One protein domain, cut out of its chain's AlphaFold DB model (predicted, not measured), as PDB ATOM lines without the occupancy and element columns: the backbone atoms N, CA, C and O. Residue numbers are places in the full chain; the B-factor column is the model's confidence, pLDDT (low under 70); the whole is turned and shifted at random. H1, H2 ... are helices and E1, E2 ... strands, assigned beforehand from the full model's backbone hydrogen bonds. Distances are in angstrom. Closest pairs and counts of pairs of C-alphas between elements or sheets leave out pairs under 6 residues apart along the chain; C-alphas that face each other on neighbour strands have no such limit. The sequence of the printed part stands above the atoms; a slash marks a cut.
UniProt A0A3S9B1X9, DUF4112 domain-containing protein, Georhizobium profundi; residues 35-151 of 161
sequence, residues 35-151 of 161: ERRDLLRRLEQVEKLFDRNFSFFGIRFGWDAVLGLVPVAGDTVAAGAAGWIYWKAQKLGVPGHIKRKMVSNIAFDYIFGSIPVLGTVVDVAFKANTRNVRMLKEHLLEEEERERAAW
ATOM      1  N   GLU A  35      15.829 -10.760 -38.196       76.44
ATOM      2  CA  GLU A  35      14.965  -9.701 -37.658       76.44
ATOM      3  C   GLU A  35      13.474 -10.062 -37.764       76.44
ATOM      4  O   GLU A  35      12.721  -9.893 -36.804       76.44
ATOM      5  N   ARG A  36      13.054 -10.655 -38.891       75.38
ATOM      6  CA  ARG A  36      11.678 -11.130 -39.091       75.38
ATOM      7  C   ARG A  36      11.309 -12.254 -38.118       75.38
ATOM      8  O   ARG A  36      10.237 -12.200 -37.519       75.38
ATOM      9  N   ARG A  37      12.203 -13.223 -37.880       77.31
ATOM     10  CA  ARG A  37      11.984 -14.295 -36.885       77.31
ATOM     11  C   ARG A  37      11.900 -13.760 -35.456       77.31
ATOM     12  O   ARG A  37      11.084 -14.237 -34.666       77.31
ATOM     13  N   ASP A  38      12.705 -12.759 -35.117       81.44
ATOM     14  CA  ASP A  38      12.631 -12.093 -33.813       81.44
ATOM     15  C   ASP A  38      11.318 -11.324 -33.642       81.44
ATOM     16  O   ASP A  38      10.695 -11.395 -32.579       81.44
ATOM     17  N   LEU A  39      10.857 -10.647 -34.696       78.69
ATOM     18  CA  LEU A  39       9.578  -9.945 -34.701       78.69
ATOM     19  C   LEU A  39       8.396 -10.914 -34.569       78.69
ATOM     20  O   LEU A  39       7.525 -10.684 -33.733       78.69
ATOM     21  N   LEU A  40       8.392 -12.027 -35.308       77.25
ATOM     22  CA  LEU A  40       7.348 -13.055 -35.207       77.25
ATOM     23  C   LEU A  40       7.299 -13.681 -33.808       77.25
ATOM     24  O   LEU A  40       6.214 -13.815 -33.245       77.25
ATOM     25  N   ARG A  41       8.455 -13.974 -33.193       82.25
ATOM     26  CA  ARG A  41       8.511 -14.466 -31.803       82.25
ATOM     27  C   ARG A  41       7.939 -13.462 -30.805       82.25
ATOM     28  O   ARG A  41       7.231 -13.855 -29.879       82.25
ATOM     29  N   ARG A  42       8.221 -12.169 -30.981       78.38
ATOM     30  CA  ARG A  42       7.658 -11.107 -30.130       78.38
ATOM     31  C   ARG A  42       6.154 -10.961 -30.335       78.38
ATOM     32  O   ARG A  42       5.426 -10.852 -29.353       78.38
ATOM     33  N   LEU A  43       5.683 -11.007 -31.580       74.69
ATOM     34  CA  LEU A  43       4.254 -10.975 -31.892       74.69
ATOM     35  C   LEU A  43       3.534 -12.192 -31.309       74.69
ATOM     36  O   LEU A  43       2.477 -12.014 -30.725       74.69
ATOM     37  N   GLU A  44       4.126 -13.387 -31.352       78.06
ATOM     38  CA  GLU A  44       3.576 -14.573 -30.683       78.06
ATOM     39  C   GLU A  44       3.538 -14.442 -29.160       78.06
ATOM     40  O   GLU A  44       2.612 -14.940 -28.526       78.06
ATOM     41  N   GLN A  45       4.532 -13.802 -28.542       77.88
ATOM     42  CA  GLN A  45       4.510 -13.538 -27.101       77.88
ATOM     43  C   GLN A  45       3.399 -12.553 -26.733       77.88
ATOM     44  O   GLN A  45       2.696 -12.769 -25.749       77.88
ATOM     45  N   VAL A  46       3.218 -11.502 -27.534       70.38
ATOM     46  CA  VAL A  46       2.138 -10.519 -27.374       70.38
ATOM     47  C   VAL A  46       0.776 -11.174 -27.603       70.38
ATOM     48  O   VAL A  46      -0.118 -11.016 -26.778       70.38
ATOM     49  N   GLU A  47       0.641 -11.969 -28.663       67.56
ATOM     50  CA  GLU A  47      -0.542 -12.772 -28.967       67.56
ATOM     51  C   GLU A  47      -0.850 -13.698 -27.787       67.56
ATOM     52  O   GLU A  47      -1.921 -13.578 -27.216       67.56
ATOM     53  N   LYS A  48       0.109 -14.496 -27.298       69.12
ATOM     54  CA  LYS A  48      -0.067 -15.371 -26.118       69.12
ATOM     55  C   LYS A  48      -0.402 -14.617 -24.833       69.12
ATOM     56  O   LYS A  48      -1.093 -15.168 -23.981       69.12
ATOM     57  N   LEU A  49       0.097 -13.397 -24.647       65.19
ATOM     58  CA  LEU A  49      -0.262 -12.561 -23.498       65.19
ATOM     59  C   LEU A  49      -1.709 -12.064 -23.591       65.19
ATOM     60  O   LEU A  49      -2.389 -12.029 -22.570       65.19
ATOM     61  N   PHE A  50      -2.182 -11.735 -24.794       63.31
ATOM     62  CA  PHE A  50      -3.569 -11.331 -25.039       63.31
ATOM     63  C   PHE A  50      -4.549 -12.512 -25.101       63.31
ATOM     64  O   PHE A  50      -5.690 -12.376 -24.666       63.31
ATOM     65  N   ASP A  51      -4.104 -13.671 -25.586       59.22
ATOM     66  CA  ASP A  51      -4.897 -14.897 -25.724       59.22
ATOM     67  C   ASP A  51      -4.934 -15.722 -24.429       59.22
ATOM     68  O   ASP A  51      -5.816 -16.568 -24.256       59.22
ATOM     69  N   ARG A  52      -4.036 -15.440 -23.464       52.41
ATOM     70  CA  ARG A  52      -4.138 -15.873 -22.056       52.41
ATOM     71  C   ARG A  52      -5.305 -15.166 -21.357       52.41
ATOM     72  O   ARG A  52      -5.147 -14.470 -20.361       52.41
ATOM     73  N   ASN A  53      -6.506 -15.454 -21.839       50.44
ATOM     74  CA  ASN A  53      -7.660 -15.620 -20.980       50.44
ATOM     75  C   ASN A  53      -7.326 -16.739 -19.978       50.44
ATOM     76  O   ASN A  53      -7.320 -17.918 -20.339       50.44
ATOM     77  N   PHE A  54      -7.003 -16.400 -18.732       46.19
ATOM     78  CA  PHE A  54      -6.829 -17.383 -17.665       46.19
ATOM     79  C   PHE A  54      -8.167 -18.101 -17.447       46.19
ATOM     80  O   PHE A  54      -9.134 -17.511 -16.990       46.19
ATOM     81  N   SER A  55      -8.259 -19.380 -17.808       38.47
ATOM     82  CA  SER A  55      -9.430 -20.183 -17.463       38.47
ATOM     83  C   SER A  55      -9.235 -20.729 -16.056       38.47
ATOM     84  O   SER A  55      -8.434 -21.638 -15.847       38.47
ATOM     85  N   PHE A  56      -9.946 -20.164 -15.085       39.66
ATOM     86  CA  PHE A  56     -10.169 -20.808 -13.794       39.66
ATOM     87  C   PHE A  56     -11.674 -21.040 -13.668       39.66
ATOM     88  O   PHE A  56     -12.464 -20.113 -13.828       39.66
ATOM     89  N   PHE A  57     -12.074 -22.299 -13.463       33.25
ATOM     90  CA  PHE A  57     -13.480 -22.725 -13.404       33.25
ATOM     91  C   PHE A  57     -14.328 -22.453 -14.671       33.25
ATOM     92  O   PHE A  57     -15.532 -22.235 -14.587       33.25
ATOM     93  N   GLY A  58     -13.731 -22.501 -15.869       39.62
ATOM     94  CA  GLY A  58     -14.481 -22.406 -17.135       39.62
ATOM     95  C   GLY A  58     -14.906 -20.987 -17.538       39.62
ATOM     96  O   GLY A  58     -15.607 -20.824 -18.534       39.62
ATOM     97  N   ILE A  59     -14.448 -19.962 -16.812       43.00
ATOM     98  CA  ILE A  59     -14.661 -18.543 -17.122       43.00
ATOM     99  C   ILE A  59     -13.358 -17.975 -17.702       43.00
ATOM    100  O   ILE A  59     -12.282 -18.179 -17.144       43.00
ATOM    101  N   ARG A  60     -13.438 -17.283 -18.844       45.81
ATOM    102  CA  ARG A  60     -12.295 -16.632 -19.508       45.81
ATOM    103  C   ARG A  60     -11.889 -15.366 -18.730       45.81
ATOM    104  O   ARG A  60     -12.570 -14.355 -18.841       45.81
ATOM    105  N   PHE A  61     -10.793 -15.396 -17.966       45.19
ATOM    106  CA  PHE A  61     -10.224 -14.195 -17.332       45.19
ATOM    107  C   PHE A  61      -9.247 -13.487 -18.278       45.19
ATOM    108  O   PHE A  61      -8.060 -13.813 -18.307       45.19
ATOM    109  N   GLY A  62      -9.743 -12.517 -19.041       53.94
ATOM    110  CA  GLY A  62      -8.925 -11.530 -19.755       53.94
ATOM    111  C   GLY A  62      -8.777 -10.241 -18.942       53.94
ATOM    112  O   GLY A  62      -9.167 -10.194 -17.774       53.94
ATOM    113  N   TRP A  63      -8.315  -9.150 -19.568       52.38
ATOM    114  CA  TRP A  63      -8.463  -7.785 -19.016       52.38
ATOM    115  C   TRP A  63      -9.901  -7.485 -18.559       52.38
ATOM    116  O   TRP A  63     -10.103  -6.703 -17.637       52.38
ATOM    117  N   ASP A  64     -10.872  -8.178 -19.145       52.22
ATOM    118  CA  ASP A  64     -12.286  -8.216 -18.777       52.22
ATOM    119  C   ASP A  64     -12.535  -8.554 -17.292       52.22
ATOM    120  O   ASP A  64     -13.412  -7.983 -16.656       52.22
ATOM    121  N   ALA A  65     -11.712  -9.406 -16.675       54.19
ATOM    122  CA  ALA A  65     -11.842  -9.729 -15.255       54.19
ATOM    123  C   ALA A  65     -11.219  -8.674 -14.327       54.19
ATOM    124  O   ALA A  65     -11.720  -8.453 -13.228       54.19
ATOM    125  N   VAL A  66     -10.157  -7.988 -14.764       59.50
ATOM    126  CA  VAL A  66      -9.594  -6.837 -14.031       59.50
ATOM    127  C   VAL A  66     -10.573  -5.663 -14.099       59.50
ATOM    128  O   VAL A  66     -10.880  -5.043 -13.081       59.50
ATOM    129  N   LEU A  67     -11.130  -5.412 -15.284       56.09
ATOM    130  CA  LEU A  67     -12.160  -4.401 -15.527       56.09
ATOM    131  C   LEU A  67     -13.525  -4.778 -14.954       56.09
ATOM    132  O   LEU A  67     -14.336  -3.885 -14.774       56.09
ATOM    133  N   GLY A  68     -13.779  -6.055 -14.665       53.91
ATOM    134  CA  GLY A  68     -14.953  -6.542 -13.940       53.91
ATOM    135  C   GLY A  68     -14.792  -6.513 -12.415       53.91
ATOM    136  O   GLY A  68     -15.790  -6.502 -11.700       53.91
ATOM    137  N   LEU A  69     -13.558  -6.421 -11.899       57.62
ATOM    138  CA  LEU A  69     -13.264  -6.326 -10.461       57.62
ATOM    139  C   LEU A  69     -13.248  -4.873  -9.943       57.62
ATOM    140  O   LEU A  69     -13.716  -4.606  -8.836       57.62
ATOM    141  N   VAL A  70     -12.761  -3.924 -10.753       59.72
ATOM    142  CA  VAL A  70     -12.801  -2.472 -10.456       59.72
ATOM    143  C   VAL A  70     -14.231  -1.917 -10.223       59.72
ATOM    144  O   VAL A  70     -14.393  -1.136  -9.284       59.72
ATOM    145  N   PRO A  71     -15.280  -2.332 -10.966       55.75
ATOM    146  CA  PRO A  71     -16.670  -1.937 -10.743       55.75
ATOM    147  C   PRO A  71     -17.181  -2.407  -9.384       55.75
ATOM    148  O   PRO A  71     -17.739  -1.622  -8.627       55.75
ATOM    149  N   VAL A  72     -16.903  -3.664  -9.018       57.31
ATOM    150  CA  VAL A  72     -17.385  -4.243  -7.756       57.31
ATOM    151  C   VAL A  72     -16.732  -3.564  -6.555       57.31
ATOM    152  O   VAL A  72     -17.405  -3.331  -5.553       57.31
ATOM    153  N   ALA A  73     -15.448  -3.203  -6.647       59.91
ATOM    154  CA  ALA A  73     -14.732  -2.505  -5.578       59.91
ATOM    155  C   ALA A  73     -15.211  -1.051  -5.388       59.91
ATOM    156  O   ALA A  73     -15.374  -0.599  -4.254       59.91
ATOM    157  N   GLY A  74     -15.469  -0.323  -6.482       57.78
ATOM    158  CA  GLY A  74     -16.008   1.041  -6.427       57.78
ATOM    159  C   GLY A  74     -17.431   1.079  -5.868       57.78
ATOM    160  O   GLY A  74     -17.714   1.841  -4.939       57.78
ATOM    161  N   ASP A  75     -18.288   0.186  -6.359       63.50
ATOM    162  CA  ASP A  75     -19.683   0.080  -5.931       63.50
ATOM    163  C   ASP A  75     -19.814  -0.390  -4.478       63.50
ATOM    164  O   ASP A  75     -20.685   0.096  -3.758       63.50
ATOM    165  N   THR A  76     -18.934  -1.272  -3.984       65.25
ATOM    166  CA  THR A  76     -18.959  -1.687  -2.565       65.25
ATOM    167  C   THR A  76     -18.539  -0.573  -1.613       65.25
ATOM    168  O   THR A  76     -19.156  -0.417  -0.556       65.25
ATOM    169  N   VAL A  77     -17.535   0.234  -1.970       71.19
ATOM    170  CA  VAL A  77     -17.128   1.391  -1.153       71.19
ATOM    171  C   VAL A  77     -18.214   2.471  -1.171       71.19
ATOM    172  O   VAL A  77     -18.570   2.999  -0.113       71.19
ATOM    173  N   ALA A  78     -18.793   2.757  -2.341       67.25
ATOM    174  CA  ALA A  78     -19.887   3.714  -2.487       67.25
ATOM    175  C   ALA A  78     -21.158   3.257  -1.748       67.25
ATOM    176  O   ALA A  78     -21.747   4.039  -0.999       67.25
ATOM    177  N   ALA A  79     -21.539   1.980  -1.868       68.69
ATOM    178  CA  ALA A  79     -22.669   1.397  -1.146       68.69
ATOM    179  C   ALA A  79     -22.441   1.388   0.374       68.69
ATOM    180  O   ALA A  79     -23.360   1.691   1.139       68.69
ATOM    181  N   GLY A  80     -21.213   1.109   0.827       80.19
ATOM    182  CA  GLY A  80     -20.839   1.181   2.242       80.19
ATOM    183  C   GLY A  80     -20.954   2.598   2.812       80.19
ATOM    184  O   GLY A  80     -21.564   2.800   3.867       80.19
ATOM    185  N   ALA A  81     -20.437   3.598   2.093       78.25
ATOM    186  CA  ALA A  81     -20.548   5.005   2.479       78.25
ATOM    187  C   ALA A  81     -22.012   5.486   2.485       78.25
ATOM    188  O   ALA A  81     -22.466   6.097   3.458       78.25
ATOM    189  N   ALA A  82     -22.777   5.152   1.443       76.44
ATOM    190  CA  ALA A  82     -24.197   5.467   1.331       76.44
ATOM    191  C   ALA A  82     -25.029   4.830   2.462       76.44
ATOM    192  O   ALA A  82     -25.884   5.492   3.062       76.44
ATOM    193  N   GLY A  83     -24.735   3.574   2.814       80.38
ATOM    194  CA  GLY A  83     -25.368   2.863   3.927       80.38
ATOM    195  C   GLY A  83     -25.085   3.505   5.287       80.38
ATOM    196  O   GLY A  83     -26.001   3.670   6.099       80.38
ATOM    197  N   TRP A  84     -23.848   3.950   5.528       86.06
ATOM    198  CA  TRP A  84     -23.489   4.658   6.761       86.06
ATOM    199  C   TRP A  84     -24.207   6.008   6.896       86.06
ATOM    200  O   TRP A  84     -24.731   6.338   7.966       86.06
ATOM    201  N   ILE A  85     -24.293   6.767   5.800       82.19
ATOM    202  CA  ILE A  85     -25.006   8.052   5.752       82.19
ATOM    203  C   ILE A  85     -26.507   7.844   6.010       82.19
ATOM    204  O   ILE A  85     -27.106   8.568   6.811       82.19
ATOM    205  N   TYR A  86     -27.112   6.820   5.402       80.56
ATOM    206  CA  TYR A  86     -28.511   6.466   5.646       80.56
ATOM    207  C   TYR A  86     -28.762   6.049   7.105       80.56
ATOM    208  O   TYR A  86     -29.736   6.490   7.721       80.56
ATOM    209  N   TRP A  87     -27.863   5.261   7.698       85.88
ATOM    210  CA  TRP A  87     -27.954   4.864   9.107       85.88
ATOM    211  C   TRP A  87     -27.881   6.065  10.062       85.88
ATOM    212  O   TRP A  87     -28.667   6.153  11.011       85.88
ATOM    213  N   LYS A  88     -27.007   7.045   9.788       85.12
ATOM    214  CA  LYS A  88     -26.990   8.310  10.541       85.12
ATOM    215  C   LYS A  88     -28.288   9.103  10.381       85.12
ATOM    216  O   LYS A  88     -28.806   9.605  11.376       85.12
ATOM    217  N   ALA A  89     -28.846   9.178   9.173       80.06
ATOM    218  CA  ALA A  89     -30.121   9.859   8.929       80.06
ATOM    219  C   ALA A  89     -31.288   9.216   9.706       80.06
ATOM    220  O   ALA A  89     -32.170   9.923  10.196       80.06
ATOM    221  N   GLN A  90     -31.276   7.890   9.882       83.31
ATOM    222  CA  GLN A  90     -32.251   7.194  10.728       83.31
ATOM    223  C   GLN A  90     -32.116   7.586  12.202       83.31
ATOM    224  O   GLN A  90     -33.115   7.929  12.832       83.31
ATOM    225  N   LYS A  91     -30.888   7.600  12.740       84.25
ATOM    226  CA  LYS A  91     -30.638   8.003  14.135       84.25
ATOM    227  C   LYS A  91     -30.992   9.462  14.426       84.25
ATOM    228  O   LYS A  91     -31.349   9.777  15.554       84.25
ATOM    229  N   LEU A  92     -30.914  10.333  13.423       86.62
ATOM    230  CA  LEU A  92     -31.246  11.755  13.542       86.62
ATOM    231  C   LEU A  92     -32.740  12.057  13.327       86.62
ATOM    232  O   LEU A  92     -33.125  13.222  13.303       86.62
ATOM    233  N   GLY A  93     -33.588  11.036  13.155       89.19
ATOM    234  CA  GLY A  93     -35.033  11.230  13.021       89.19
ATOM    235  C   GLY A  93     -35.448  11.921  11.719       89.19
ATOM    236  O   GLY A  93     -36.501  12.552  11.668       89.19
ATOM    237  N   VAL A  94     -34.639  11.808  10.658       86.44
ATOM    238  CA  VAL A  94     -34.898  12.490   9.383       86.44
ATOM    239  C   VAL A  94     -36.293  12.116   8.841       86.44
ATOM    240  O   VAL A  94     -36.632  10.921   8.793       86.44
ATOM    241  N   PRO A  95     -37.100  13.105   8.399       87.56
ATOM    242  CA  PRO A  95     -38.436  12.878   7.860       87.56
ATOM    243  C   PRO A  95     -38.456  11.838   6.735       87.56
ATOM    244  O   PRO A  95     -37.587  11.816   5.861       87.56
ATOM    245  N   GLY A  96     -39.491  10.990   6.713       84.50
ATOM    246  CA  GLY A  96     -39.592   9.865   5.773       84.50
ATOM    247  C   GLY A  96     -39.486  10.258   4.295       84.50
ATOM    248  O   GLY A  96     -38.923   9.510   3.499       84.50
ATOM    249  N   HIS A  97     -39.948  11.455   3.922       86.56
ATOM    250  CA  HIS A  97     -39.842  11.945   2.548       86.56
ATOM    251  C   HIS A  97     -38.391  12.232   2.120       86.56
ATOM    252  O   HIS A  97     -38.045  11.963   0.972       86.56
ATOM    253  N   ILE A  98     -37.533  12.698   3.033       83.56
ATOM    254  CA  ILE A  98     -36.107  12.940   2.768       83.56
ATOM    255  C   ILE A  98     -35.360  11.607   2.664       83.56
ATOM    256  O   ILE A  98     -34.590  11.410   1.728       83.56
ATOM    257  N   LYS A  99     -35.659  10.647   3.551       83.00
ATOM    258  CA  LYS A  99     -35.081   9.292   3.496       83.00
ATOM    259  C   LYS A  99     -35.381   8.587   2.172       83.00
ATOM    260  O   LYS A  99     -34.479   8.001   1.586       83.00
ATOM    261  N   ARG A 100     -36.615   8.704   1.660       86.56
ATOM    262  CA  ARG A 100     -36.972   8.187   0.325       86.56
ATOM    263  C   ARG A 100     -36.128   8.822  -0.776       86.56
ATOM    264  O   ARG A 100     -35.614   8.103  -1.618       86.56
ATOM    265  N   LYS A 101     -35.929  10.142  -0.729       86.12
ATOM    266  CA  LYS A 101     -35.119  10.876  -1.711       86.12
ATOM    267  C   LYS A 101     -33.650  10.435  -1.694       86.12
ATOM    268  O   LYS A 101     -33.059  10.254  -2.749       86.12
ATOM    269  N   MET A 102     -33.088  10.199  -0.506       84.19
ATOM    270  CA  MET A 102     -31.729   9.662  -0.356       84.19
ATOM    271  C   MET A 102     -31.603   8.263  -0.962       84.19
ATOM    272  O   MET A 102     -30.676   8.017  -1.723       84.19
ATOM    273  N   VAL A 103     -32.552   7.368  -0.671       85.56
ATOM    274  CA  VAL A 103     -32.568   6.012  -1.243       85.56
ATOM    275  C   VAL A 103     -32.709   6.059  -2.764       85.56
ATOM    276  O   VAL A 103     -31.998   5.334  -3.452       85.56
ATOM    277  N   SER A 104     -33.566   6.935  -3.297       85.56
ATOM    278  CA  SER A 104     -33.694   7.130  -4.742       85.56
ATOM    279  C   SER A 104     -32.375   7.579  -5.367       85.56
ATOM    280  O   SER A 104     -31.949   6.961  -6.331       85.56
ATOM    281  N   ASN A 105     -31.700   8.585  -4.805       82.88
ATOM    282  CA  ASN A 105     -30.415   9.055  -5.334       82.88
ATOM    283  C   ASN A 105     -29.347   7.954  -5.324       82.88
ATOM    284  O   ASN A 105     -28.678   7.759  -6.327       82.88
ATOM    285  N   ILE A 106     -29.241   7.192  -4.231       80.94
ATOM    286  CA  ILE A 106     -28.299   6.068  -4.129       80.94
ATOM    287  C   ILE A 106     -28.619   4.993  -5.177       80.94
ATOM    288  O   ILE A 106     -27.714   4.473  -5.819       80.94
ATOM    289  N   ALA A 107     -29.901   4.670  -5.376       80.81
ATOM    290  CA  ALA A 107     -30.323   3.704  -6.387       80.81
ATOM    291  C   ALA A 107     -30.018   4.196  -7.810       80.81
ATOM    292  O   ALA A 107     -29.551   3.416  -8.634       80.81
ATOM    293  N   PHE A 108     -30.243   5.481  -8.090       81.12
ATOM    294  CA  PHE A 108     -29.885   6.098  -9.364       81.12
ATOM    295  C   PHE A 108     -28.371   6.050  -9.596       81.12
ATOM    296  O   PHE A 108     -27.945   5.508 -10.609       81.12
ATOM    297  N   ASP A 109     -27.552   6.513  -8.655       72.25
ATOM    298  CA  ASP A 109     -26.091   6.482  -8.799       72.25
ATOM    299  C   ASP A 109     -25.552   5.055  -8.960       72.25
ATOM    300  O   ASP A 109     -24.640   4.836  -9.747       72.25
ATOM    301  N   TYR A 110     -26.147   4.066  -8.290       72.50
ATOM    302  CA  TYR A 110     -25.769   2.661  -8.452       72.50
ATOM    303  C   TYR A 110     -26.152   2.108  -9.836       72.50
ATOM    304  O   TYR A 110     -25.367   1.417 -10.483       72.50
ATOM    305  N   ILE A 111     -27.349   2.432 -10.338       71.19
ATOM    306  CA  ILE A 111     -27.817   1.996 -11.666       71.19
ATOM    307  C   ILE A 111     -27.019   2.671 -12.786       71.19
ATOM    308  O   ILE A 111     -26.692   2.027 -13.775       71.19
ATOM    309  N   PHE A 112     -26.706   3.957 -12.648       68.38
ATOM    310  CA  PHE A 112     -25.980   4.714 -13.668       68.38
ATOM    311  C   PHE A 112     -24.460   4.530 -13.564       68.38
ATOM    312  O   PHE A 112     -23.789   4.468 -14.591       68.38
ATOM    313  N   GLY A 113     -23.918   4.382 -12.354       62.25
ATOM    314  CA  GLY A 113     -22.507   4.082 -12.101       62.25
ATOM    315  C   GLY A 113     -22.093   2.676 -12.540       62.25
ATOM    316  O   GLY A 113     -20.947   2.472 -12.932       62.25
ATOM    317  N   SER A 114     -23.042   1.735 -12.577       64.31
ATOM    318  CA  SER A 114     -22.821   0.377 -13.086       64.31
ATOM    319  C   SER A 114     -22.862   0.258 -14.617       64.31
ATOM    320  O   SER A 114     -22.550  -0.814 -15.130       64.31
ATOM    321  N   ILE A 115     -23.193   1.323 -15.369       62.22
ATOM    322  CA  ILE A 115     -23.140   1.327 -16.844       62.22
ATOM    323  C   ILE A 115     -21.666   1.461 -17.280       62.22
ATOM    324  O   ILE A 115     -21.106   2.562 -17.255       62.22
ATOM    325  N   PRO A 116     -20.993   0.375 -17.708       60.88
ATOM    326  CA  PRO A 116     -19.544   0.337 -17.787       60.88
ATOM    327  C   PRO A 116     -19.094   0.731 -19.194       60.88
ATOM    328  O   PRO A 116     -18.608  -0.094 -19.968       60.88
ATOM    329  N   VAL A 117     -19.226   2.013 -19.542       63.28
ATOM    330  CA  VAL A 117     -18.741   2.532 -20.840       63.28
ATOM    331  C   VAL A 117     -17.243   2.244 -21.010       63.28
ATOM    332  O   VAL A 117     -16.782   1.903 -22.099       63.28
ATOM    333  N   LEU A 118     -16.485   2.301 -19.911       63.41
ATOM    334  CA  LEU A 118     -15.053   2.027 -19.904       63.41
ATOM    335  C   LEU A 118     -14.729   0.571 -20.271       63.41
ATOM    336  O   LEU A 118     -13.808   0.336 -21.047       63.41
ATOM    337  N   GLY A 119     -15.506  -0.396 -19.770       63.72
ATOM    338  CA  GLY A 119     -15.302  -1.817 -20.066       63.72
ATOM    339  C   GLY A 119     -15.483  -2.117 -21.553       63.72
ATOM    340  O   GLY A 119     -14.631  -2.754 -22.166       63.72
ATOM    341  N   THR A 120     -16.531  -1.565 -22.168       66.75
ATOM    342  CA  THR A 120     -16.780  -1.719 -23.609       66.75
ATOM    343  C   THR A 120     -15.704  -1.047 -24.463       66.75
ATOM    344  O   THR A 120     -15.241  -1.645 -25.432       66.75
ATOM    345  N   VAL A 121     -15.269   0.170 -24.117       69.12
ATOM    346  CA  VAL A 121     -14.194   0.863 -24.854       69.12
ATOM    347  C   VAL A 121     -12.891   0.072 -24.790       69.12
ATOM    348  O   VAL A 121     -12.208  -0.087 -25.802       69.12
ATOM    349  N   VAL A 122     -12.557  -0.453 -23.612       65.31
ATOM    350  CA  VAL A 122     -11.323  -1.206 -23.410       65.31
ATOM    351  C   VAL A 122     -11.381  -2.582 -24.095       65.31
ATOM    352  O   VAL A 122     -10.412  -2.954 -24.756       65.31
ATOM    353  N   ASP A 123     -12.511  -3.298 -24.052       67.56
ATOM    354  CA  ASP A 123     -12.714  -4.545 -24.817       67.56
ATOM    355  C   ASP A 123     -12.563  -4.319 -26.332       67.56
ATOM    356  O   ASP A 123     -11.837  -5.049 -27.016       67.56
ATOM    357  N   VAL A 124     -13.186  -3.261 -26.863       73.75
ATOM    358  CA  VAL A 124     -13.076  -2.899 -28.285       73.75
ATOM    359  C   VAL A 124     -11.632  -2.557 -28.658       73.75
ATOM    360  O   VAL A 124     -11.144  -3.019 -29.694       73.75
ATOM    361  N   ALA A 125     -10.922  -1.807 -27.811       70.00
ATOM    362  CA  ALA A 125      -9.520  -1.459 -28.035       70.00
ATOM    363  C   ALA A 125      -8.608  -2.700 -28.042       70.00
ATOM    364  O   ALA A 125      -7.782  -2.857 -28.946       70.00
ATOM    365  N   PHE A 126      -8.781  -3.624 -27.093       68.81
ATOM    366  CA  PHE A 126      -7.998  -4.863 -27.055       68.81
ATOM    367  C   PHE A 126      -8.278  -5.765 -28.260       68.81
ATOM    368  O   PHE A 126      -7.334  -6.251 -28.888       68.81
ATOM    369  N   LYS A 127      -9.545  -5.927 -28.661       73.12
ATOM    370  CA  LYS A 127      -9.901  -6.690 -29.871       73.12
ATOM    371  C   LYS A 127      -9.315  -6.084 -31.145       73.12
ATOM    372  O   LYS A 127      -8.896  -6.831 -32.032       73.12
ATOM    373  N   ALA A 128      -9.273  -4.756 -31.251       73.44
ATOM    374  CA  ALA A 128      -8.629  -4.078 -32.374       73.44
ATOM    375  C   ALA A 128      -7.118  -4.371 -32.415       73.44
ATOM    376  O   ALA A 128      -6.591  -4.718 -33.472       73.44
ATOM    377  N   ASN A 129      -6.441  -4.340 -31.263       76.12
ATOM    378  CA  ASN A 129      -5.012  -4.651 -31.175       76.12
ATOM    379  C   ASN A 129      -4.697  -6.101 -31.570       76.12
ATOM    380  O   ASN A 129      -3.781  -6.323 -32.361       76.12
ATOM    381  N   THR A 130      -5.482  -7.081 -31.113       79.25
ATOM    382  CA  THR A 130      -5.307  -8.489 -31.520       79.25
ATOM    383  C   THR A 130      -5.478  -8.668 -33.029       79.25
ATOM    384  O   THR A 130      -4.695  -9.372 -33.670       79.25
ATOM    385  N   ARG A 131      -6.464  -7.991 -33.634       77.00
ATOM    386  CA  ARG A 131      -6.653  -8.012 -35.094       77.00
ATOM    387  C   ARG A 131      -5.460  -7.406 -35.831       77.00
ATOM    388  O   ARG A 131      -5.024  -7.990 -36.815       77.00
ATOM    389  N   ASN A 132      -4.916  -6.291 -35.343       78.25
ATOM    390  CA  ASN A 132      -3.742  -5.646 -35.941       78.25
ATOM    391  C   ASN A 132      -2.503  -6.548 -35.892       78.25
ATOM    392  O   ASN A 132      -1.803  -6.677 -36.893       78.25
ATOM    393  N   VAL A 133      -2.266  -7.216 -34.760       78.94
ATOM    394  CA  VAL A 133      -1.166  -8.185 -34.610       78.94
ATOM    395  C   VAL A 133      -1.314  -9.343 -35.595       78.94
ATOM    396  O   VAL A 133      -0.345  -9.700 -36.264       78.94
ATOM    397  N   ARG A 134      -2.526  -9.892 -35.736       82.62
ATOM    398  CA  ARG A 134      -2.797 -10.970 -36.693       82.62
ATOM    399  C   ARG A 134      -2.556 -10.536 -38.139       82.62
ATOM    400  O   ARG A 134      -1.845 -11.231 -38.853       82.62
ATOM    401  N   MET A 135      -3.079  -9.375 -38.538       85.38
ATOM    402  CA  MET A 135      -2.862  -8.835 -39.887       85.38
ATOM    403  C   MET A 135      -1.371  -8.625 -40.180       85.38
ATOM    404  O   MET A 135      -0.897  -8.961 -41.262       85.38
ATOM    405  N   LEU A 136      -0.607  -8.119 -39.206       82.50
ATOM    406  CA  LEU A 136       0.836  -7.944 -39.358       82.50
ATOM    407  C   LEU A 136       1.564  -9.290 -39.509       82.50
ATOM    408  O   LEU A 136       2.470  -9.406 -40.331       82.50
ATOM    409  N   LYS A 137       1.166 -10.310 -38.742       81.69
ATOM    410  CA  LYS A 137       1.733 -11.663 -38.822       81.69
ATOM    411  C   LYS A 137       1.478 -12.300 -40.190       81.69
ATOM    412  O   LYS A 137       2.417 -12.807 -40.793       81.69
ATOM    413  N   GLU A 138       0.243 -12.230 -40.683       87.69
ATOM    414  CA  GLU A 138      -0.142 -12.728 -42.013       87.69
ATOM    415  C   GLU A 138       0.684 -12.051 -43.115       87.69
ATOM    416  O   GLU A 138       1.286 -12.728 -43.945       87.69
ATOM    417  N   HIS A 139       0.819 -10.724 -43.057       88.56
ATOM    418  CA  HIS A 139       1.612  -9.975 -44.028       88.56
ATOM    419  C   HIS A 139       3.097 -10.381 -44.039       88.56
ATOM    420  O   HIS A 139       3.685 -10.560 -45.105       88.56
ATOM    421  N   LEU A 140       3.708 -10.560 -42.863       83.69
ATOM    422  CA  LEU A 140       5.114 -10.962 -42.757       83.69
ATOM    423  C   LEU A 140       5.372 -12.370 -43.311       83.69
ATOM    424  O   LEU A 140       6.438 -12.597 -43.887       83.69
ATOM    425  N   LEU A 141       4.416 -13.290 -43.146       85.94
ATOM    426  CA  LEU A 141       4.491 -14.644 -43.704       85.94
ATOM    427  C   LEU A 141       4.382 -14.619 -45.235       85.94
ATOM    428  O   LEU A 141       5.187 -15.248 -45.919       85.94
ATOM    429  N   GLU A 142       3.457 -13.831 -45.789       87.69
ATOM    430  CA  GLU A 142       3.344 -13.671 -47.244       87.69
ATOM    431  C   GLU A 142       4.606 -13.059 -47.870       87.69
ATOM    432  O   GLU A 142       5.050 -13.490 -48.937       87.69
ATOM    433  N   GLU A 143       5.193 -12.038 -47.238       84.56
ATOM    434  CA  GLU A 143       6.439 -11.444 -47.732       84.56
ATOM    435  C   GLU A 143       7.585 -12.457 -47.729       84.56
ATOM    436  O   GLU A 143       8.373 -12.506 -48.675       84.56
ATOM    437  N   GLU A 144       7.663 -13.287 -46.692       80.75
ATOM    438  CA  GLU A 144       8.652 -14.350 -46.593       80.75
ATOM    439  C   GLU A 144       8.498 -15.394 -47.710       80.75
ATOM    440  O   GLU A 144       9.495 -15.768 -48.331       80.75
ATOM    441  N   GLU A 145       7.275 -15.813 -48.034       83.25
ATOM    442  CA  GLU A 145       7.019 -16.725 -49.157       83.25
ATOM    443  C   GLU A 145       7.423 -16.113 -50.507       83.25
ATOM    444  O   GLU A 145       8.078 -16.770 -51.326       83.25
ATOM    445  N   ARG A 146       7.087 -14.835 -50.734       82.88
ATOM    446  CA  ARG A 146       7.442 -14.114 -51.969       82.88
ATOM    447  C   ARG A 146       8.950 -13.963 -52.121       82.88
ATOM    448  O   ARG A 146       9.481 -14.182 -53.214       82.88
ATOM    449  N   GLU A 147       9.641 -13.602 -51.042       76.00
ATOM    450  CA  GLU A 147      11.095 -13.483 -51.037       76.00
ATOM    451  C   GLU A 147      11.743 -14.857 -51.287       76.00
ATOM    452  O   GLU A 147      12.547 -14.976 -52.213       76.00
ATOM    453  N   ARG A 148      11.332 -15.923 -50.583       74.38
ATOM    454  CA  ARG A 148      11.841 -17.293 -50.817       74.38
ATOM    455  C   ARG A 148      11.658 -17.742 -52.274       74.38
ATOM    456  O   ARG A 148      12.603 -18.250 -52.881       74.38
ATOM    457  N   ALA A 149      10.493 -17.485 -52.871       80.12
ATOM    458  CA  ALA A 149      10.219 -17.818 -54.270       80.12
ATOM    459  C   ALA A 149      11.101 -17.029 -55.263       80.12
ATOM    460  O   ALA A 149      11.516 -17.564 -56.296       80.12
ATOM    461  N   ALA A 150      11.416 -15.764 -54.964       78.69
ATOM    462  CA  ALA A 150      12.311 -14.945 -55.785       78.69
ATOM    463  C   ALA A 150      13.766 -15.447 -55.733       78.69
ATOM    464  O   ALA A 150      14.424 -15.534 -56.776       78.69
ATOM    465  N   TRP A 151      14.246 -15.833 -54.546       69.19
ATOM    466  CA  TRP A 151      15.566 -16.450 -54.359       69.19
ATOM    467  C   TRP A 151      15.683 -17.786 -55.105       69.19
ATOM    468  O   TRP A 151      16.703 -18.059 -55.743       69.19
TER     469      TRP A 151
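Overview. This is residues 35 to 151 of the 161 residues of the protein "DUF4112 domain-containing protein" of Georhizobium profundi (UniProt A0A3S9B1X9). Two rows of helices lie side by side in a long thin rod: H3 and H4 nearly in line, H1 and H2 along them, with the small strand hairpin E1-E2 between H1 and H2. The 117 printed residues, mostly helix, run H1, E1, E2, H2, H3, H4, with E1 and E2 antiparallel. The whole is extended, radius of gyration of the C-alphas 24.9 A, spanning 89 by 24 by 23 A.

Along the chain. H1, residues 35 to 51, begins at C-alpha 35 (14.965, -9.701, -37.658). E1 is residues 54 to 56, E2 59 to 61. H2, residues 63 to 91, spans 42.9 A; H3, 96 to 113, 25.4 A; H4, 117 to 151, 51.6 A, ending at C-alpha 151 (15.566, -16.450, -54.359).

Arrangement. H1 touches H4 (residues 130 to 140 alone), opposite ways, a shallow tilt of 29 degrees; the closest C-alphas, Leu 43 and Val 133, are 6.7 A apart. N 54 and O 61 of E1 and E2 are within hydrogen-bond range, 2.8 A. H2 and H3, a helical hairpin, touch; closest C-alphas Ala 82 and Ile 106, 6.9 A. H2 touches H4 at Leu 67 and Gly 119, closest C-alphas, 6.1 A. Every O i to N i+4 pair is within range in H1, H3 and H4; 23 of 25 in H2.

Size, cuts and confidence. The printed part has no cut, its links are tight, and 46 residues are under pLDDT 70.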